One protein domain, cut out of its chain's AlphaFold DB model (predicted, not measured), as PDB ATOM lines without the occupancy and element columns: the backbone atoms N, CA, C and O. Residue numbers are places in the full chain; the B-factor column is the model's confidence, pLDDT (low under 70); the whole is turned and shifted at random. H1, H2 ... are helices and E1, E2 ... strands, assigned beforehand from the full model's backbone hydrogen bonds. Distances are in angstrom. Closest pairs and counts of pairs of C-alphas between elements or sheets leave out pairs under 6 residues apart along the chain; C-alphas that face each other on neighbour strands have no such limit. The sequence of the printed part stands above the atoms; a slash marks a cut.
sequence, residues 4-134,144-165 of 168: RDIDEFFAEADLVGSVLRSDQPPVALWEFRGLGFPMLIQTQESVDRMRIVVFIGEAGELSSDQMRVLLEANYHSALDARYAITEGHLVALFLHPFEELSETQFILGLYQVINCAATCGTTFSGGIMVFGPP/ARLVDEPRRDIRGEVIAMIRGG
ATOM      1  N   ARG A   4     461.521 377.683 410.048       93.94
ATOM      2  CA  ARG A   4     461.291 376.383 410.699       93.94
ATOM      3  C   ARG A   4     461.543 375.191 409.772       93.94
ATOM      4  O   ARG A   4     461.995 374.161 410.244       93.94
ATOM      5  N   ASP A   5     461.281 375.337 408.471       95.19
ATOM      6  CA  ASP A   5     461.428 374.239 407.510       95.19
ATOM      7  C   ASP A   5     462.930 373.936 407.295       95.19
ATOM      8  O   ASP A   5     463.328 372.797 407.061       95.19
ATOM      9  N   ILE A   6     463.790 374.958 407.427       96.62
ATOM     10  CA  ILE A   6     465.254 374.811 407.402       96.62
ATOM     11  C   ILE A   6     465.743 374.152 408.698       96.62
ATOM     12  O   ILE A   6     466.597 373.265 408.654       96.62
ATOM     13  N   ASP A   7     465.191 374.552 409.847       96.69
ATOM     14  CA  ASP A   7     465.496 373.915 411.133       96.69
ATOM     15  C   ASP A   7     465.106 372.420 411.117       96.69
ATOM     16  O   ASP A   7     465.895 371.567 411.528       96.69
ATOM     17  N   GLU A   8     463.928 372.091 410.576       96.88
ATOM     18  CA  GLU A   8     463.440 370.717 410.398       96.88
ATOM     19  C   GLU A   8     464.341 369.905 409.460       96.88
ATOM     20  O   GLU A   8     464.710 368.784 409.808       96.88
ATOM     21  N   PHE A   9     464.790 370.473 408.334       96.88
ATOM     22  CA  PHE A   9     465.738 369.807 407.433       96.88
ATOM     23  C   PHE A   9     467.005 369.334 408.166       96.88
ATOM     24  O   PHE A   9     467.408 368.175 408.028       96.88
ATOM     25  N   PHE A  10     467.630 370.204 408.967       96.88
ATOM     26  CA  PHE A  10     468.835 369.837 409.716       96.88
ATOM     27  C   PHE A  10     468.543 368.877 410.876       96.88
ATOM     28  O   PHE A  10     469.382 368.028 411.184       96.88
ATOM     29  N   ALA A  11     467.367 368.973 411.500       96.38
ATOM     30  CA  ALA A  11     466.934 368.041 412.539       96.38
ATOM     31  C   ALA A  11     466.731 366.622 411.996       96.38
ATOM     32  O   ALA A  11     467.281 365.668 412.543       96.38
ATOM     33  N   GLU A  12     466.006 366.479 410.890       95.56
ATOM     34  CA  GLU A  12     465.765 365.191 410.235       95.56
ATOM     35  C   GLU A  12     467.047 364.553 409.691       95.56
ATOM     36  O   GLU A  12     467.175 363.329 409.663       95.56
ATOM     37  N   ALA A  13     468.009 365.378 409.276       93.69
ATOM     38  CA  ALA A  13     469.311 364.928 408.805       93.69
ATOM     39  C   ALA A  13     470.298 364.577 409.937       93.69
ATOM     40  O   ALA A  13     471.420 364.159 409.640       93.69
ATOM     41  N   ASP A  14     469.908 364.726 411.209       94.81
ATOM     42  CA  ASP A  14     470.783 364.561 412.381       94.81
ATOM     43  C   ASP A  14     472.035 365.462 412.307       94.81
ATOM     44  O   ASP A  14     473.157 365.050 412.585       94.81
ATOM     45  N   LEU A  15     471.844 366.706 411.847       93.25
ATOM     46  CA  LEU A  15     472.902 367.697 411.608       93.25
ATOM     47  C   LEU A  15     472.875 368.871 412.593       93.25
ATOM     48  O   LEU A  15     473.726 369.750 412.512       93.25
ATOM     49  N   VAL A  16     471.938 368.899 413.545       91.00
ATOM     50  CA  VAL A  16     471.768 370.022 414.492       91.00
ATOM     51  C   VAL A  16     473.058 370.334 415.260       91.00
ATOM     52  O   VAL A  16     473.339 371.493 415.538       91.00
ATOM     53  N   GLY A  17     473.869 369.318 415.575       89.75
ATOM     54  CA  GLY A  17     475.156 369.501 416.258       89.75
ATOM     55  C   GLY A  17     476.252 370.158 415.407       89.75
ATOM     56  O   GLY A  17     477.176 370.735 415.976       89.75
ATOM     57  N   SER A  18     476.139 370.103 414.077       89.81
ATOM     58  CA  SER A  18     477.117 370.642 413.116       89.81
ATOM     59  C   SER A  18     476.674 371.979 412.501       89.81
ATOM     60  O   SER A  18     477.342 372.502 411.608       89.81
ATOM     61  N   VAL A  19     475.551 372.540 412.965       95.56
ATOM     62  CA  VAL A  19     474.967 373.782 412.446       95.56
ATOM     63  C   VAL A  19     474.845 374.802 413.572       95.56
ATOM     64  O   VAL A  19     474.143 374.589 414.559       95.56
ATOM     65  N   LEU A  20     475.492 375.953 413.412       96.25
ATOM     66  CA  LEU A  20     475.307 377.093 414.300       96.25
ATOM     67  C   LEU A  20     474.112 377.915 413.814       96.25
ATOM     68  O   LEU A  20     474.150 378.545 412.756       96.25
ATOM     69  N   ARG A  21     473.040 377.906 414.605       95.56
ATOM     70  CA  ARG A  21     471.810 378.661 414.357       95.56
ATOM     71  C   ARG A  21     471.821 379.983 415.125       95.56
ATOM     72  O   ARG A  21     472.008 379.980 416.339       95.56
ATOM     73  N   SER A  22     471.566 381.102 414.443       94.88
ATOM     74  CA  SER A  22     471.500 382.436 415.063       94.88
ATOM     75  C   SER A  22     470.343 383.276 414.520       94.88
ATOM     76  O   SER A  22     470.155 383.370 413.308       94.88
ATOM     77  N   ASP A  23     469.576 383.903 415.414       90.69
ATOM     78  CA  ASP A  23     468.517 384.860 415.082       90.69
ATOM     79  C   ASP A  23     468.979 386.282 415.403       90.69
ATOM     80  O   ASP A  23     469.126 386.664 416.566       90.69
ATOM     81  N   GLN A  24     469.183 387.087 414.364       83.00
ATOM     82  CA  GLN A  24     469.549 388.496 414.468       83.00
ATOM     83  C   GLN A  24     468.556 389.331 413.664       83.00
ATOM     84  O   GLN A  24     468.842 389.662 412.512       83.00
ATOM     85  N   PRO A  25     467.386 389.685 414.232       79.44
ATOM     86  CA  PRO A  25     466.364 390.432 413.511       79.44
ATOM     87  C   PRO A  25     466.962 391.634 412.758       79.44
ATOM     88  O   PRO A  25     467.681 392.431 413.366       79.44
ATOM     89  N   PRO A  26     466.696 391.775 411.445       84.75
ATOM     90  CA  PRO A  26     465.652 391.097 410.663       84.75
ATOM     91  C   PRO A  26     466.075 389.782 409.967       84.75
ATOM     92  O   PRO A  26     465.380 389.337 409.055       84.75
ATOM     93  N   VAL A  27     467.210 389.193 410.338       93.56
ATOM     94  CA  VAL A  27     467.878 388.085 409.641       93.56
ATOM     95  C   VAL A  27     467.937 386.818 410.504       93.56
ATOM     96  O   VAL A  27     468.193 386.896 411.704       93.56
ATOM     97  N   ALA A  28     467.767 385.648 409.889       96.56
ATOM     98  CA  ALA A  28     468.135 384.363 410.486       96.56
ATOM     99  C   ALA A  28     469.305 383.734 409.717       96.56
ATOM    100  O   ALA A  28     469.393 383.865 408.492       96.56
ATOM    101  N   LEU A  29     470.218 383.100 410.455       97.50
ATOM    102  CA  LEU A  29     471.467 382.534 409.951       97.50
ATOM    103  C   LEU A  29     471.623 381.072 410.376       97.50
ATOM    104  O   LEU A  29     471.378 380.731 411.538       97.50
ATOM    105  N   TRP A  30     472.100 380.251 409.442       98.00
ATOM    106  CA  TRP A  30     472.612 378.902 409.682       98.00
ATOM    107  C   TRP A  30     474.029 378.830 409.126       98.00
ATOM    108  O   TRP A  30     474.222 378.960 407.916       98.00
ATOM    109  N   GLU A  31     475.007 378.615 409.996       97.88
ATOM    110  CA  GLU A  31     476.411 378.430 409.628       97.88
ATOM    111  C   GLU A  31     476.797 376.960 409.802       97.88
ATOM    112  O   GLU A  31     476.514 376.355 410.835       97.88
ATOM    113  N   PHE A  32     477.421 376.371 408.788       97.62
ATOM    114  CA  PHE A  32     477.809 374.957 408.767       97.62
ATOM    115  C   PHE A  32     478.913 374.731 407.729       97.62
ATOM    116  O   PHE A  32     479.414 375.685 407.128       97.62
ATOM    117  N   ARG A  33     479.322 373.478 407.512       97.00
ATOM    118  CA  ARG A  33     480.281 373.115 406.460       97.00
ATOM    119  C   ARG A  33     479.679 372.139 405.459       97.00
ATOM    120  O   ARG A  33     478.868 371.301 405.822       97.00
ATOM    121  N   GLY A  34     480.105 372.235 404.204       96.06
ATOM    122  CA  GLY A  34     479.803 371.261 403.155       96.06
ATOM    123  C   GLY A  34     481.072 370.914 402.395       96.06
ATOM    124  O   GLY A  34     481.721 371.810 401.864       96.06
ATOM    125  N   LEU A  35     481.467 369.637 402.385       95.56
ATOM    126  CA  LEU A  35     482.750 369.165 401.839       95.56
ATOM    127  C   LEU A  35     483.956 369.982 402.350       95.56
ATOM    128  O   LEU A  35     484.889 370.277 401.610       95.56
ATOM    129  N   GLY A  36     483.899 370.402 403.617       95.56
ATOM    130  CA  GLY A  36     484.927 371.210 404.273       95.56
ATOM    131  C   GLY A  36     484.823 372.717 404.014       95.56
ATOM    132  O   GLY A  36     485.441 373.489 404.747       95.56
ATOM    133  N   PHE A  37     484.012 373.176 403.058       97.00
ATOM    134  CA  PHE A  37     483.827 374.605 402.794       97.00
ATOM    135  C   PHE A  37     482.897 375.257 403.827       97.00
ATOM    136  O   PHE A  37     481.842 374.689 404.117       97.00
ATOM    137  N   PRO A  38     483.226 376.449 404.364       97.94
ATOM    138  CA  PRO A  38     482.302 377.220 405.189       97.94
ATOM    139  C   PRO A  38     481.057 377.620 404.393       97.94
ATOM    140  O   PRO A  38     481.165 378.120 403.270       97.94
ATOM    141  N   MET A  39     479.884 377.431 404.988       98.00
ATOM    142  CA  MET A  39     478.594 377.741 404.385       98.00
ATOM    143  C   MET A  39     477.729 378.598 405.300       98.00
ATOM    144  O   MET A  39     477.795 378.496 406.524       98.00
ATOM    145  N   LEU A  40     476.889 379.416 404.672       97.62
ATOM    146  CA  LEU A  40     475.904 380.263 405.322       97.62
ATOM    147  C   LEU A  40     474.571 380.170 404.579       97.62
ATOM    148  O   LEU A  40     474.505 380.466 403.386       97.62
ATOM    149  N   ILE A  41     473.496 379.842 405.288       98.12
ATOM    150  CA  ILE A  41     472.140 380.178 404.845       98.12
ATOM    151  C   ILE A  41     471.724 381.442 405.578       98.12
ATOM    152  O   ILE A  41     471.830 381.520 406.798       98.12
ATOM    153  N   GLN A  42     471.239 382.424 404.829       97.19
ATOM    154  CA  GLN A  42     470.725 383.669 405.368       97.19
ATOM    155  C   GLN A  42     469.323 383.922 404.816       97.19
ATOM    156  O   GLN A  42     469.131 383.994 403.600       97.19
ATOM    157  N   THR A  43     468.357 384.130 405.705       96.94
ATOM    158  CA  THR A  43     466.985 384.505 405.345       96.94
ATOM    159  C   THR A  43     466.644 385.886 405.890       96.94
ATOM    160  O   THR A  43     467.155 386.326 406.920       96.94
ATOM    161  N   GLN A  44     465.779 386.598 405.173       94.94
ATOM    162  CA  GLN A  44     465.222 387.878 405.586       94.94
ATOM    163  C   GLN A  44     463.757 387.939 405.138       94.94
ATOM    164  O   GLN A  44     463.444 388.440 404.057       94.94
ATOM    165  N   GLU A  45     462.856 387.424 405.976       90.56
ATOM    166  CA  GLU A  45     461.421 387.299 405.666       90.56
ATOM    167  C   GLU A  45     460.777 388.653 405.328       90.56
ATOM    168  O   GLU A  45     460.004 388.753 404.386       90.56
ATOM    169  N   SER A  46     461.174 389.729 406.021       90.50
ATOM    170  CA  SER A  46     460.632 391.086 405.804       90.50
ATOM    171  C   SER A  46     460.778 391.644 404.380       90.50
ATOM    172  O   SER A  46     460.068 392.584 404.027       90.50
ATOM    173  N   VAL A  47     461.704 391.109 403.579       94.62
ATOM    174  CA  VAL A  47     461.931 391.523 402.183       94.62
ATOM    175  C   VAL A  47     461.907 390.340 401.216       94.62
ATOM    176  O   VAL A  47     462.371 390.479 400.086       94.62
ATOM    177  N   ASP A  48     461.394 389.194 401.670       95.31
ATOM    178  CA  ASP A  48     461.240 387.973 400.885       95.31
ATOM    179  C   ASP A  48     462.544 387.517 400.200       95.31
ATOM    180  O   ASP A  48     462.664 387.419 398.975       95.31
ATOM    181  N   ARG A  49     463.594 387.298 401.001       95.62
ATOM    182  CA  ARG A  49     464.902 386.858 400.492       95.62
ATOM    183  C   ARG A  49     465.484 385.707 401.288       95.62
ATOM    184  O   ARG A  49     465.594 385.779 402.508       95.62
ATOM    185  N   MET A  50     465.980 384.712 400.563       97.38
ATOM    186  CA  MET A  50     466.878 383.679 401.060       97.38
ATOM    187  C   MET A  50     468.135 383.645 400.186       97.38
ATOM    188  O   MET A  50     468.072 383.828 398.964       97.38
ATOM    189  N   ARG A  51     469.289 383.439 400.820       97.56
ATOM    190  CA  ARG A  51     470.542 383.111 400.144       97.56
ATOM    191  C   ARG A  51     471.216 381.918 400.810       97.56
ATOM    192  O   ARG A  51     471.240 381.832 402.034       97.56
ATOM    193  N   ILE A  52     471.808 381.060 399.996       98.62
ATOM    194  CA  ILE A  52     472.758 380.030 400.417       98.62
ATOM    195  C   ILE A  52     474.105 380.457 399.859       98.62
ATOM    196  O   ILE A  52     474.191 380.766 398.674       98.62
ATOM    197  N   VAL A  53     475.137 380.508 400.687       98.56
ATOM    198  CA  VAL A  53     476.478 380.963 400.320       98.56
ATOM    199  C   VAL A  53     477.481 379.907 400.753       98.56
ATOM    200  O   VAL A  53     477.393 379.391 401.863       98.56
ATOM    201  N   VAL A  54     478.446 379.606 399.891       98.50
ATOM    202  CA  VAL A  54     479.634 378.818 400.221       98.50
ATOM    203  C   VAL A  54     480.881 379.646 399.937       98.50
ATOM    204  O   VAL A  54     481.005 380.257 398.872       98.50
ATOM    205  N   PHE A  55     481.798 379.682 400.899       98.12
ATOM    206  CA  PHE A  55     483.057 380.414 400.799       98.12
ATOM    207  C   PHE A  55     484.136 379.511 400.206       98.12
ATOM    208  O   PHE A  55     484.447 378.463 400.768       98.12
ATOM    209  N   ILE A  56     484.694 379.913 399.061       97.31
ATOM    210  CA  ILE A  56     485.652 379.103 398.294       97.31
ATOM    211  C   ILE A  56     487.092 379.486 398.652       97.31
ATOM    212  O   ILE A  56     487.937 378.614 398.827       97.31
ATOM    213  N   GLY A  57     487.375 380.784 398.770       95.12
ATOM    214  CA  GLY A  57     488.712 381.295 399.075       95.12
ATOM    215  C   GLY A  57     488.813 382.807 398.896       95.12
ATOM    216  O   GLY A  57     487.803 383.482 398.688       95.12
ATOM    217  N   GLU A  58     490.025 383.348 398.963       95.62
ATOM    218  CA  GLU A  58     490.267 384.778 398.753       95.62
ATOM    219  C   GLU A  58     490.122 385.159 397.273       95.62
ATOM    220  O   GLU A  58     490.660 384.517 396.374       95.62
ATOM    221  N   ALA A  59     489.407 386.249 397.002       94.69
ATOM    222  CA  ALA A  59     489.229 386.763 395.646       94.69
ATOM    223  C   ALA A  59     490.466 387.514 395.125       94.69
ATOM    224  O   ALA A  59     490.597 387.701 393.916       94.69
ATOM    225  N   GLY A  60     491.361 387.956 396.018       91.19
ATOM    226  CA  GLY A  60     492.554 388.737 395.666       91.19
ATOM    227  C   GLY A  60     493.544 387.997 394.762       91.19
ATOM    228  O   GLY A  60     494.343 388.637 394.081       91.19
ATOM    229  N   GLU A  61     493.461 386.668 394.713       84.75
ATOM    230  CA  GLU A  61     494.330 385.811 393.901       84.75
ATOM    231  C   GLU A  61     493.774 385.544 392.490       84.75
ATOM    232  O   GLU A  61     494.445 384.921 391.666       84.75
ATOM    233  N   LEU A  62     492.559 386.012 392.177       93.06
ATOM    234  CA  LEU A  62     491.928 385.752 390.885       93.06
ATOM    235  C   LEU A  62     492.532 386.617 389.773       93.06
ATOM    236  O   LEU A  62     492.448 387.845 389.778       93.06
ATOM    237  N   SER A  63     493.068 385.961 388.747       94.69
ATOM    238  CA  SER A  63     493.419 386.609 387.482       94.69
ATOM    239  C   SER A  63     492.173 387.028 386.692       94.69
ATOM    240  O   SER A  63     491.077 386.487 386.862       94.69
ATOM    241  N   SER A  64     492.343 387.966 385.758       95.06
ATOM    242  CA  SER A  64     491.264 388.396 384.856       95.06
ATOM    243  C   SER A  64     490.711 387.250 383.999       95.06
ATOM    244  O   SER A  64     489.509 387.207 383.746       95.06
ATOM    245  N   ASP A  65     491.555 386.291 383.611       95.44
ATOM    246  CA  ASP A  65     491.116 385.106 382.871       95.44
ATOM    247  C   ASP A  65     490.264 384.175 383.737       95.44
ATOM    248  O   ASP A  65     489.224 383.703 383.280       95.44
ATOM    249  N   GLN A  66     490.645 383.960 385.002       94.38
ATOM    250  CA  GLN A  66     489.823 383.195 385.948       94.38
ATOM    251  C   GLN A  66     488.477 383.881 386.195       94.38
ATOM    252  O   GLN A  66     487.445 383.217 386.177       94.38
ATOM    253  N   MET A  67     488.453 385.210 386.347       95.75
ATOM    254  CA  MET A  67     487.201 385.963 386.479       95.75
ATOM    255  C   MET A  67     486.291 385.795 385.256       95.75
ATOM    256  O   MET A  67     485.090 385.584 385.412       95.75
ATOM    257  N   ARG A  68     486.847 385.839 384.040       97.19
ATOM    258  CA  ARG A  68     486.082 385.587 382.811       97.19
ATOM    259  C   ARG A  68     485.491 384.175 382.801       97.19
ATOM    260  O   ARG A  68     484.312 384.028 382.496       97.19
ATOM    261  N   VAL A  69     486.274 383.161 383.179       96.62
ATOM    262  CA  VAL A  69     485.797 381.769 383.270       96.62
ATOM    263  C   VAL A  69     484.655 381.635 384.281       96.62
ATOM    264  O   VAL A  69     483.655 380.999 383.970       96.62
ATOM    265  N   LEU A  70     484.750 382.278 385.448       97.31
ATOM    266  CA  LEU A  70     483.671 382.287 386.446       97.31
ATOM    267  C   LEU A  70     482.385 382.932 385.898       97.31
ATOM    268  O   LEU A  70     481.287 382.425 386.127       97.31
ATOM    269  N   LEU A  71     482.507 384.031 385.146       97.69
ATOM    270  CA  LEU A  71     481.364 384.697 384.510       97.69
ATOM    271  C   LEU A  71     480.729 383.847 383.400       97.69
ATOM    272  O   LEU A  71     479.506 383.808 383.288       97.69
ATOM    273  N   GLU A  72     481.534 383.148 382.602       97.12
ATOM    274  CA  GLU A  72     481.038 382.206 381.590       97.12
ATOM    275  C   GLU A  72     480.363 380.994 382.243       97.12
ATOM    276  O   GLU A  72     479.276 380.589 381.825       97.12
ATOM    277  N   ALA A  73     480.948 380.461 383.317       97.12
ATOM    278  CA  ALA A  73     480.368 379.374 384.097       97.12
ATOM    279  C   ALA A  73     479.002 379.758 384.681       97.12
ATOM    280  O   ALA A  73     478.063 378.967 384.610       97.12
ATOM    281  N   ASN A  74     478.847 380.995 385.164       97.38
ATOM    282  CA  ASN A  74     477.559 381.520 385.629       97.38
ATOM    283  C   ASN A  74     476.458 381.469 384.564       97.38
ATOM    284  O   ASN A  74     475.282 381.371 384.915       97.38
ATOM    285  N   TYR A  75     476.821 381.561 383.284       94.81
ATOM    286  CA  TYR A  75     475.876 381.462 382.178       94.81
ATOM    287  C   TYR A  75     475.629 380.009 381.743       94.81
ATOM    288  O   TYR A  75     474.508 379.667 381.370       94.81
ATOM    289  N   HIS A  76     476.654 379.154 381.776       92.06
ATOM    290  CA  HIS A  76     476.598 377.818 381.175       92.06
ATOM    291  C   HIS A  76     476.392 376.663 382.161       92.06
ATOM    292  O   HIS A  76     475.578 375.780 381.894       92.06
ATOM    293  N   SER A  77     477.160 376.617 383.249       94.44
ATOM    294  CA  SER A  77     477.386 375.393 384.035       94.44
ATOM    295  C   SER A  77     477.070 375.526 385.522       94.44
ATOM    296  O   SER A  77     476.869 374.511 386.182       94.44
ATOM    297  N   ALA A  78     476.970 376.742 386.063       94.19
ATOM    298  CA  ALA A  78     476.634 376.975 387.470       94.19
ATOM    299  C   ALA A  78     475.142 376.735 387.799       94.19
ATOM    300  O   ALA A  78     474.766 376.742 388.969       94.19
ATOM    301  N   LEU A  79     474.303 376.481 386.784       94.62
ATOM    302  CA  LEU A  79     472.859 376.228 386.905       94.62
ATOM    303  C   LEU A  79     472.112 377.410 387.537       94.62
ATOM    304  O   LEU A  79     472.104 378.491 386.947       94.62
ATOM    305  N   ASP A  80     471.487 377.236 388.702       95.62
ATOM    306  CA  ASP A  80     470.797 378.302 389.434       95.62
ATOM    307  C   ASP A  80     471.722 378.984 390.459       95.62
ATOM    308  O   ASP A  80     471.421 380.078 390.943       95.62
ATOM    309  N   ALA A  81     472.885 378.392 390.748       97.38
ATOM    310  CA  ALA A  81     473.934 379.008 391.551       97.38
ATOM    311  C   ALA A  81     474.770 380.009 390.734       97.38
ATOM    312  O   ALA A  81     474.815 379.987 389.502       97.38
ATOM    313  N   ARG A  82     475.451 380.923 391.423       98.00
ATOM    314  CA  ARG A  82     476.328 381.938 390.831       98.00
ATOM    315  C   ARG A  82     477.615 382.068 391.631       98.00
ATOM    316  O   ARG A  82     477.573 382.161 392.852       98.00
ATOM    317  N   TYR A  83     478.744 382.156 390.945       98.31
ATOM    318  CA  TYR A  83     479.983 382.677 391.502       98.31
ATOM    319  C   TYR A  83     479.888 384.194 391.663       98.31
ATOM    320  O   TYR A  83     479.425 384.892 390.754       98.31
ATOM    321  N   ALA A  84     480.353 384.704 392.799       97.94
ATOM    322  CA  ALA A  84     480.434 386.130 393.087       97.94
ATOM    323  C   ALA A  84     481.624 386.447 393.999       97.94
ATOM    324  O   ALA A  84     482.268 385.553 394.543       97.94
ATOM    325  N   ILE A  85     481.892 387.740 394.181       97.62
ATOM    326  CA  ILE A  85     482.871 388.234 395.148       97.62
ATOM    327  C   ILE A  85     482.132 389.049 396.204       97.62
ATOM    328  O   ILE A  85     481.362 389.948 395.866       97.62
ATOM    329  N   THR A  86     482.385 388.757 397.475       95.75
ATOM    330  CA  THR A  86     481.870 389.532 398.608       95.75
ATOM    331  C   THR A  86     482.935 389.627 399.688       95.75
ATOM    332  O   THR A  86     483.590 388.637 399.988       95.75
ATOM    333  N   GLU A  87     483.144 390.822 400.244       95.12
ATOM    334  CA  GLU A  87     484.080 391.050 401.360       95.12
ATOM    335  C   GLU A  87     485.474 390.421 401.152       95.12
ATOM    336  O   GLU A  87     486.053 389.831 402.058       95.12
ATOM    337  N   GLY A  88     486.006 390.499 399.928       96.19
ATOM    338  CA  GLY A  88     487.317 389.936 399.584       96.19
ATOM    339  C   GLY A  88     487.346 388.420 399.352       96.19
ATOM    340  O   GLY A  88     488.409 387.895 399.042       96.19
ATOM    341  N   HIS A  89     486.209 387.727 399.424       97.50
ATOM    342  CA  HIS A  89     486.100 386.284 399.212       97.50
ATOM    343  C   HIS A  89     485.424 385.956 397.881       97.50
ATOM    344  O   HIS A  89     484.421 386.573 397.516       97.50
ATOM    345  N   LEU A  90     485.950 384.950 397.182       98.06
ATOM    346  CA  LEU A  90     485.225 384.238 396.140       98.06
ATOM    347  C   LEU A  90     484.210 383.314 396.813       98.06
ATOM    348  O   LEU A  90     484.559 382.490 397.664       98.06
ATOM    349  N   VAL A  91     482.958 383.432 396.396       98.62
ATOM    350  CA  VAL A  91     481.849 382.617 396.884       98.62
ATOM    351  C   VAL A  91     481.087 382.008 395.716       98.62
ATOM    352  O   VAL A  91     481.055 382.578 394.624       98.62
ATOM    353  N   ALA A  92     480.424 380.881 395.958       98.50
ATOM    354  CA  ALA A  92     479.267 380.484 395.166       98.50
ATOM    355  C   ALA A  92     478.002 380.694 396.001       98.50
ATOM    356  O   ALA A  92     478.021 380.550 397.222       98.50
ATOM    357  N   LEU A  93     476.907 381.081 395.355       98.31
ATOM    358  CA  LEU A  93     475.668 381.393 396.047       98.31
ATOM    359  C   LEU A  93     474.424 381.070 395.227       98.31
ATOM    360  O   LEU A  93     474.431 381.157 394.002       98.31
ATOM    361  N   PHE A  94     473.345 380.746 395.924       98.38
ATOM    362  CA  PHE A  94     472.005 380.561 395.382       98.38
ATOM    363  C   PHE A  94     471.078 381.587 396.035       98.38
ATOM    364  O   PHE A  94     471.102 381.748 397.255       98.38
ATOM    365  N   LEU A  95     470.296 382.308 395.228       97.06
ATOM    366  CA  LEU A  95     469.393 383.379 395.664       97.06
ATOM    367  C   LEU A  95     467.971 383.039 395.244       97.06
ATOM    368  O   LEU A  95     467.736 382.745 394.074       97.06
ATOM    369  N   HIS A  96     467.017 383.155 396.164       97.31
ATOM    370  CA  HIS A  96     465.613 382.895 395.857       97.31
ATOM    371  C   HIS A  96     464.679 383.767 396.716       97.31
ATOM    372  O   HIS A  96     465.014 384.052 397.873       97.31
ATOM    373  N   PRO A  97     463.516 384.205 396.189       96.56
ATOM    374  CA  PRO A  97     462.391 384.650 397.015       96.56
ATOM    375  C   PRO A  97     462.025 383.573 398.046       96.56
ATOM    376  O   PRO A  97     461.903 382.402 397.696       96.56
ATOM    377  N   PHE A  98     461.927 383.907 399.324       94.12
ATOM    378  CA  PHE A  98     461.769 382.892 400.364       94.12
ATOM    379  C   PHE A  98     460.354 382.290 400.407       94.12
ATOM    380  O   PHE A  98     460.199 381.078 400.594       94.12
ATOM    381  N   GLU A  99     459.337 383.112 400.159       93.31
ATOM    382  CA  GLU A  99     457.929 382.721 400.115       93.31
ATOM    383  C   GLU A  99     457.673 381.663 399.031       93.31
ATOM    384  O   GLU A  99     457.023 380.650 399.294       93.31
ATOM    385  N   GLU A 100     458.257 381.847 397.844       93.69
ATOM    386  CA  GLU A 100     458.089 380.955 396.686       93.69
ATOM    387  C   GLU A 100     459.032 379.742 396.692       93.69
ATOM    388  O   GLU A 100     458.892 378.840 395.868       93.69
ATOM    389  N   LEU A 101     460.013 379.708 397.596       95.25
ATOM    390  CA  LEU A 101     460.975 378.616 397.659       95.25
ATOM    391  C   LEU A 101     460.285 377.318 398.104       95.25
ATOM    392  O   LEU A 101     459.704 377.259 399.191       95.25
ATOM    393  N   SER A 102     460.400 376.262 397.302       95.19
ATOM    394  CA  SER A 102     460.042 374.895 397.702       95.19
ATOM    395  C   SER A 102     461.211 374.169 398.373       95.19
ATOM    396  O   SER A 102     462.377 374.502 398.154       95.19
ATOM    397  N   GLU A 103     460.912 373.123 399.142       93.94
ATOM    398  CA  GLU A 103     461.935 372.260 399.745       93.94
ATOM    399  C   GLU A 103     462.852 371.634 398.679       93.94
ATOM    400  O   GLU A 103     464.073 371.617 398.826       93.94
ATOM    401  N   THR A 104     462.291 371.193 397.549       93.19
ATOM    402  CA  THR A 104     463.076 370.644 396.435       93.19
ATOM    403  C   THR A 104     464.059 371.670 395.871       93.19
ATOM    404  O   THR A 104     465.224 371.340 395.660       93.19
ATOM    405  N   GLN A 105     463.630 372.920 395.663       95.50
ATOM    406  CA  GLN A 105     464.523 373.992 395.209       95.50
ATOM    407  C   GLN A 105     465.579 374.342 396.257       95.50
ATOM    408  O   GLN A 105     466.711 374.632 395.891       95.50
ATOM    409  N   PHE A 106     465.238 374.298 397.546       97.25
ATOM    410  CA  PHE A 106     466.197 374.517 398.624       97.25
ATOM    411  C   PHE A 106     467.314 373.464 398.610       97.25
ATOM    412  O   PHE A 106     468.495 373.813 398.603       97.25
ATOM    413  N   ILE A 107     466.947 372.183 398.524       96.62
ATOM    414  CA  ILE A 107     467.895 371.062 398.461       96.62
ATOM    415  C   ILE A 107     468.740 371.132 397.183       96.62
ATOM    416  O   ILE A 107     469.955 370.951 397.237       96.62
ATOM    417  N   LEU A 108     468.127 371.442 396.035       95.88
ATOM    418  CA  LEU A 108     468.859 371.659 394.785       95.88
ATOM    419  C   LEU A 108     469.808 372.858 394.885       95.88
ATOM    420  O   LEU A 108     470.942 372.768 394.425       95.88
ATOM    421  N   GLY A 109     469.392 373.945 395.532       97.19
ATOM    422  CA  GLY A 109     470.234 375.109 395.795       97.19
ATOM    423  C   GLY A 109     471.472 374.743 396.614       97.19
ATOM    424  O   GLY A 109     472.580 375.082 396.206       97.19
ATOM    425  N   LEU A 110     471.304 373.991 397.714       97.94
ATOM    426  CA  LEU A 110     472.412 373.452 398.519       97.94
ATOM    427  C   LEU A 110     473.363 372.607 397.668       97.94
ATOM    428  O   LEU A 110     474.572 372.836 397.665       97.94
ATOM    429  N   TYR A 111     472.808 371.657 396.916       97.38
ATOM    430  CA  TYR A 111     473.575 370.787 396.034       97.38
ATOM    431  C   TYR A 111     474.414 371.592 395.035       97.38
ATOM    432  O   TYR A 111     475.616 371.358 394.894       97.38
ATOM    433  N   GLN A 112     473.801 372.566 394.364       97.56
ATOM    434  CA  GLN A 112     474.460 373.339 393.318       97.56
ATOM    435  C   GLN A 112     475.566 374.239 393.868       97.56
ATOM    436  O   GLN A 112     476.650 374.274 393.288       97.56
ATOM    437  N   VAL A 113     475.351 374.929 394.996       98.38
ATOM    438  CA  VAL A 113     476.410 375.778 395.566       98.38
ATOM    439  C   VAL A 113     477.600 374.943 396.041       98.38
ATOM    440  O   VAL A 113     478.735 375.309 395.742       98.38
ATOM    441  N   ILE A 114     477.366 373.790 396.684       98.00
ATOM    442  CA  ILE A 114     478.440 372.890 397.132       98.00
ATOM    443  C   ILE A 114     479.237 372.366 395.930       98.00
ATOM    444  O   ILE A 114     480.468 372.386 395.956       98.00
ATOM    445  N   ASN A 115     478.565 371.958 394.849       97.56
ATOM    446  CA  ASN A 115     479.246 371.517 393.629       97.56
ATOM    447  C   ASN A 115     480.032 372.652 392.958       97.56
ATOM    448  O   ASN A 115     481.168 372.429 392.534       97.56
ATOM    449  N   CYS A 116     479.491 373.874 392.919       98.19
ATOM    450  CA  CYS A 116     480.221 375.034 392.408       98.19
ATOM    451  C   CYS A 116     481.521 375.266 393.191       98.19
ATOM    452  O   CYS A 116     482.547 375.564 392.579       98.19
ATOM    453  N   ALA A 117     481.513 375.102 394.517       97.75
ATOM    454  CA  ALA A 117     482.732 375.180 395.321       97.75
ATOM    455  C   ALA A 117     483.693 374.020 395.025       97.75
ATOM    456  O   ALA A 117     484.850 374.257 394.683       97.75
ATOM    457  N   ALA A 118     483.205 372.778 395.071       96.88
ATOM    458  CA  ALA A 118     484.020 371.576 394.885       96.88
ATOM    459  C   ALA A 118     484.674 371.480 393.495       96.88
ATOM    460  O   ALA A 118     485.741 370.889 393.345       96.88
ATOM    461  N   THR A 119     484.045 372.060 392.472       96.12
ATOM    462  CA  THR A 119     484.537 372.041 391.085       96.12
ATOM    463  C   THR A 119     485.230 373.335 390.661       96.12
ATOM    464  O   THR A 119     485.710 373.438 389.523       96.12
ATOM    465  N   CYS A 120     485.308 374.331 391.546       95.44
ATOM    466  CA  CYS A 120     486.006 375.577 391.269       95.44
ATOM    467  C   CYS A 120     487.488 375.295 390.978       95.44
ATOM    468  O   CYS A 120     488.157 374.571 391.710       95.44
ATOM    469  N   GLY A 121     488.000 375.841 389.874       91.69
ATOM    470  CA  GLY A 121     489.355 375.560 389.385       91.69
ATOM    471  C   GLY A 121     489.449 374.380 388.414       91.69
ATOM    472  O   GLY A 121     490.509 374.177 387.825       91.69
ATOM    473  N   THR A 122     488.361 373.632 388.199       91.69
ATOM    474  CA  THR A 122     488.302 372.540 387.215       91.69
ATOM    475  C   THR A 122     487.152 372.738 386.229       91.69
ATOM    476  O   THR A 122     487.347 373.355 385.184       91.69
ATOM    477  N   THR A 123     485.955 372.235 386.535       92.12
ATOM    478  CA  THR A 123     484.796 372.256 385.630       92.12
ATOM    479  C   THR A 123     483.821 373.400 385.897       92.12
ATOM    480  O   THR A 123     482.988 373.664 385.036       92.12
ATOM    481  N   PHE A 124     483.930 374.088 387.042       93.00
ATOM    482  CA  PHE A 124     483.095 375.239 387.415       93.00
ATOM    483  C   PHE A 124     481.588 374.977 387.228       93.00
ATOM    484  O   PHE A 124     480.894 375.692 386.500       93.00
ATOM    485  N   SER A 125     481.088 373.898 387.826       92.38
ATOM    486  CA  SER A 125     479.743 373.374 387.589       92.38
ATOM    487  C   SER A 125     478.930 373.256 388.876       92.38
ATOM    488  O   SER A 125     479.436 372.797 389.898       92.38
ATOM    489  N   GLY A 126     477.636 373.572 388.790       89.06
ATOM    490  CA  GLY A 126     476.641 373.303 389.832       89.06
ATOM    491  C   GLY A 126     476.219 371.830 389.909       89.06
ATOM    492  O   GLY A 126     475.260 371.492 390.596       89.06
ATOM    493  N   GLY A 127     476.909 370.939 389.191       89.00
ATOM    494  CA  GLY A 127     476.613 369.514 389.124       89.00
ATOM    495  C   GLY A 127     475.743 369.161 387.918       89.00
ATOM    496  O   GLY A 127     475.866 369.752 386.846       89.00
ATOM    497  N   ILE A 128     474.898 368.142 388.065       79.50
ATOM    498  CA  ILE A 128     474.033 367.669 386.977       79.50
ATOM    499  C   ILE A 128     472.651 368.299 387.124       79.50
ATOM    500  O   ILE A 128     472.037 368.234 388.186       79.50
ATOM    501  N   MET A 129     472.151 368.865 386.028       63.88
ATOM    502  CA  MET A 129     470.786 369.366 385.936       63.88
ATOM    503  C   MET A 129     469.795 368.193 386.018       63.88
ATOM    504  O   MET A 129     469.796 367.320 385.154       63.88
ATOM    505  N   VAL A 130     468.937 368.181 387.040       56.41
ATOM    506  CA  VAL A 130     467.830 367.222 387.164       56.41
ATOM    507  C   VAL A 130     466.528 367.951 386.819       56.41
ATOM    508  O   VAL A 130     465.940 368.607 387.672       56.41
ATOM    509  N   PHE A 131     466.088 367.876 385.557       39.53
ATOM    510  CA  PHE A 131     464.745 368.308 385.137       39.53
ATOM    511  C   PHE A 131     463.843 367.078 384.978       39.53
ATOM    512  O   PHE A 131     464.183 366.173 384.220       39.53
ATOM    513  N   GLY A 132     462.677 367.063 385.632       41.81
ATOM    514  CA  GLY A 132     461.631 366.083 385.331       41.81
ATOM    515  C   GLY A 132     460.393 366.188 386.238       41.81
ATOM    516  O   GLY A 132     460.549 366.092 387.456       41.81
ATOM    517  N   PRO A 133     459.167 366.362 385.698       37.19
ATOM    518  CA  PRO A 133     457.944 366.039 386.439       37.19
ATOM    519  C   PRO A 133     457.904 364.526 386.733       37.19
ATOM    520  O   PRO A 133     458.603 363.768 386.056       37.19
ATOM    521  N   PRO A 134     457.108 364.043 387.709       43.53
ATOM    522  CA  PRO A 134     456.889 362.607 387.826       43.53
ATOM    523  C   PRO A 134     456.311 362.115 386.496       43.53
ATOM    524  O   PRO A 134     455.262 362.600 386.076       43.53
ATOM    525  N   ALA A 144     458.028 343.549 379.122       47.66
ATOM    526  CA  ALA A 144     459.414 343.702 379.526       47.66
ATOM    527  C   ALA A 144     459.466 344.491 380.841       47.66
ATOM    528  O   ALA A 144     458.983 345.614 380.949       47.66
ATOM    529  N   ARG A 145     460.048 343.869 381.865       45.62
ATOM    530  CA  ARG A 145     460.279 344.465 383.179       45.62
ATOM    531  C   ARG A 145     461.248 345.641 383.005       45.62
ATOM    532  O   ARG A 145     462.446 345.418 382.858       45.62
ATOM    533  N   LEU A 146     460.728 346.867 382.989       48.16
ATOM    534  CA  LEU A 146     461.543 348.066 383.155       48.16
ATOM    535  C   LEU A 146     462.211 347.945 384.527       48.16
ATOM    536  O   LEU A 146     461.534 347.839 385.551       48.16
ATOM    537  N   VAL A 147     463.537 347.852 384.543       49.09
ATOM    538  CA  VAL A 147     464.292 348.084 385.770       49.09
ATOM    539  C   VAL A 147     464.226 349.592 385.952       49.09
ATOM    540  O   VAL A 147     464.829 350.319 385.170       49.09
ATOM    541  N   ASP A 148     463.397 350.041 386.887       50.41
ATOM    542  CA  ASP A 148     463.331 351.441 387.300       50.41
ATOM    543  C   ASP A 148     464.764 351.842 387.693       50.41
ATOM    544  O   ASP A 148     465.318 351.282 388.646       50.41
ATOM    545  N   GLU A 149     465.428 352.700 386.910       48.78
ATOM    546  CA  GLU A 149     466.717 353.238 387.348       48.78
ATOM    547  C   GLU A 149     466.455 353.991 388.658       48.78
ATOM    548  O   GLU A 149     465.520 354.798 388.716       48.78
ATOM    549  N   PRO A 150     467.209 353.719 389.737       53.22
ATOM    550  CA  PRO A 150     466.942 354.357 391.012       53.22
ATOM    551  C   PRO A 150     467.041 355.871 390.832       53.22
ATOM    552  O   PRO A 150     468.088 356.398 390.453       53.22
ATOM    553  N   ARG A 151     465.927 356.571 391.091       66.12
ATOM    554  CA  ARG A 151     465.895 358.035 391.096       66.12
ATOM    555  C   ARG A 151     467.019 358.531 391.997       66.12
ATOM    556  O   ARG A 151     467.136 358.094 393.140       66.12
ATOM    557  N   ARG A 152     467.842 359.433 391.465       78.38
ATOM    558  CA  ARG A 152     468.973 360.005 392.192       78.38
ATOM    559  C   ARG A 152     468.483 360.702 393.463       78.38
ATOM    560  O   ARG A 152     467.665 361.618 393.389       78.38
ATOM    561  N   ASP A 153     468.992 360.276 394.614       89.69
ATOM    562  CA  ASP A 153     468.642 360.844 395.915       89.69
ATOM    563  C   ASP A 153     469.501 362.081 396.217       89.69
ATOM    564  O   ASP A 153     470.509 362.020 396.920       89.69
ATOM    565  N   ILE A 154     469.098 363.230 395.663       91.31
ATOM    566  CA  ILE A 154     469.811 364.498 395.878       91.31
ATOM    567  C   ILE A 154     469.801 364.903 397.359       91.31
ATOM    568  O   ILE A 154     470.785 365.467 397.836       91.31
ATOM    569  N   ARG A 155     468.731 364.600 398.112       93.62
ATOM    570  CA  ARG A 155     468.669 364.903 399.552       93.62
ATOM    571  C   ARG A 155     469.757 364.129 400.293       93.62
ATOM    572  O   ARG A 155     470.533 364.736 401.030       93.62
ATOM    573  N   GLY A 156     469.850 362.820 400.056       94.00
ATOM    574  CA  GLY A 156     470.892 361.967 400.624       94.00
ATOM    575  C   GLY A 156     472.303 362.421 400.249       94.00
ATOM    576  O   GLY A 156     473.180 362.469 401.111       94.00
ATOM    577  N   GLU A 157     472.519 362.837 398.997       94.31
ATOM    578  CA  GLU A 157     473.804 363.387 398.549       94.31
ATOM    579  C   GLU A 157     474.171 364.690 399.263       94.31
ATOM    580  O   GLU A 157     475.298 364.819 399.732       94.31
ATOM    581  N   VAL A 158     473.237 365.636 399.399       95.88
ATOM    582  CA  VAL A 158     473.478 366.893 400.128       95.88
ATOM    583  C   VAL A 158     473.814 366.618 401.590       95.88
ATOM    584  O   VAL A 158     474.773 367.182 402.114       95.88
ATOM    585  N   ILE A 159     473.080 365.716 402.247       96.38
ATOM    586  CA  ILE A 159     473.366 365.327 403.634       96.38
ATOM    587  C   ILE A 159     474.767 364.708 403.737       96.38
ATOM    588  O   ILE A 159     475.528 365.059 404.639       96.38
ATOM    589  N   ALA A 160     475.143 363.829 402.804       94.81
ATOM    590  CA  ALA A 160     476.477 363.235 402.768       94.81
ATOM    591  C   ALA A 160     477.576 364.286 402.535       94.81
ATOM    592  O   ALA A 160     478.618 364.227 403.184       94.81
ATOM    593  N   MET A 161     477.335 365.271 401.665       95.44
ATOM    594  CA  MET A 161     478.256 366.384 401.427       95.44
ATOM    595  C   MET A 161     478.460 367.238 402.680       95.44
ATOM    596  O   MET A 161     479.590 367.629 402.967       95.44
ATOM    597  N   ILE A 162     477.394 367.513 403.435       95.62
ATOM    598  CA  ILE A 162     477.473 368.272 404.690       95.62
ATOM    599  C   ILE A 162     478.253 367.478 405.749       95.62
ATOM    600  O   ILE A 162     479.198 368.001 406.330       95.62
ATOM    601  N   ARG A 163     477.951 366.183 405.924       90.94
ATOM    602  CA  ARG A 163     478.655 365.307 406.884       90.94
ATOM    603  C   ARG A 163     480.132 365.096 406.554       90.94
ATOM    604  O   ARG A 163     480.969 365.098 407.448       90.94
ATOM    605  N   GLY A 164     480.463 364.916 405.275       77.44
ATOM    606  CA  GLY A 164     481.835 364.661 404.825       77.44
ATOM    607  C   GLY A 164     482.801 365.832 405.044       77.44
ATOM    608  O   GLY A 164     483.994 365.679 404.808       77.44
ATOM    609  N   GLY A 165     482.309 366.999 405.477       58.53
ATOM    610  CA  GLY A 165     483.137 368.146 405.842       58.53
ATOM    611  C   GLY A 165     483.774 368.085 407.234       58.53
ATOM    612  O   GLY A 165     484.632 368.921 407.503       58.53
TER     613      GLY A 165
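What this domain is: This is residues 4 to 134 and 144 to 165 of the 168 residues of an uncharacterized protein of Planctomycetes bacterium (UniProt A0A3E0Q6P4). One strongly twisted sheet of six strands has the long helix H3 packed on one face, and H4 packs on H3 and on strand E2. H2 sits by the edge strand E5, H1 grazes the sheet, and residues 144 to 151 stick out from the body. The printed part has 153 residues with four named helices and six named strands, in the order H1 E1 E2 E3 E4 H2 E5 E6 H3 H4; the class is mixed. The sheet's order is E1 - E2 - E3 - E4 - E6 - E5, all antiparallel. The whole is compact, with a radius of gyration of the C-alphas of 16.2 A and spans of 56 by 41 by 29 A.

How they stand to each other: H1, residues 4 to 12, is only just on the sheet, with 5 pairs of C-alphas within 10 A, and only grazes it. E1, residues 20 to 24, E2, residues 27 to 34, E3, residues 37 to 44, and E4, residues 49 to 58, form a meander, each strand the antiparallel neighbour of the one before. Within hydrogen-bond range are N 22 and O 29 between E1 and E2, N 30 and O 41 between E2 and E3, and N 42 and O 51 between E3 and E4, each 2.9 A. H2, residues 64 to 76, only grazes the sheet; its closest C-alphas with E5, residues 82 to 86, are those of Asn 74 and Arg 82, 5.4 A. E5 and E6, residues 89 to 96, form a hairpin, with N 84 and O 91 at 2.9 A; between E4 and E6, N 52 and O 94 are at 2.9 A. E4, H2 and E5 form a split strand-helix-strand unit, two strands of one sheet that are not neighbours, with a helix between them along the chain and E6 between them in the sheet; its crossover is right-handed. H3, residues 103 to 118, is on one face of the sheet, a two-layer arrangement; its closest C-alphas with E6 are those of Val 113 and Ala 92, 5.5 A. H1 and H3 are near each other. H4, residues 154 to 165, touches residues 107 to 114 of H3 alone, closest at the C-alphas of Val 158 and Tyr 111, 5.7 A, at a steep tilt of 44 degrees, the same way. The closest C-alphas of H4 and E2 are those of Ile 162 and Gly 34, 4.1 A. H2 is apart from H3 and H4. Every O i to N i+4 pair is within hydrogen-bond range in H1 and H3, against 8 of 9 in H2 and 7 of 8 in H4.

Where its parts are: H1 begins at C-alpha 4, (461.291, 376.383, 410.699). E4, 25.5 A long, bends by 55 degrees at residue 55, and E6, 21.0 A, by 53 degrees at residue 92. E2 measures 21.6 A, E3 23.0 A, H2 18.5 A and H3 22.6 A. H4, 17.0 A, ends at C-alpha 165, (483.137, 368.146, 405.842).

The domain as a whole: The C-alphas farthest apart, of Pro 25 and Ala 144, are 58.2 A apart. Residues 135 to 143 are not printed; C-alphas 134 and 144 are 20.8 A apart across the cut. Of the links that are printed whole, none is long. Without residues 144 to 151, which stand free, the body spans 42 by 39 by 30 A. The pLDDT is under 70 at residues 129 to 134, 144 to 151 and 165.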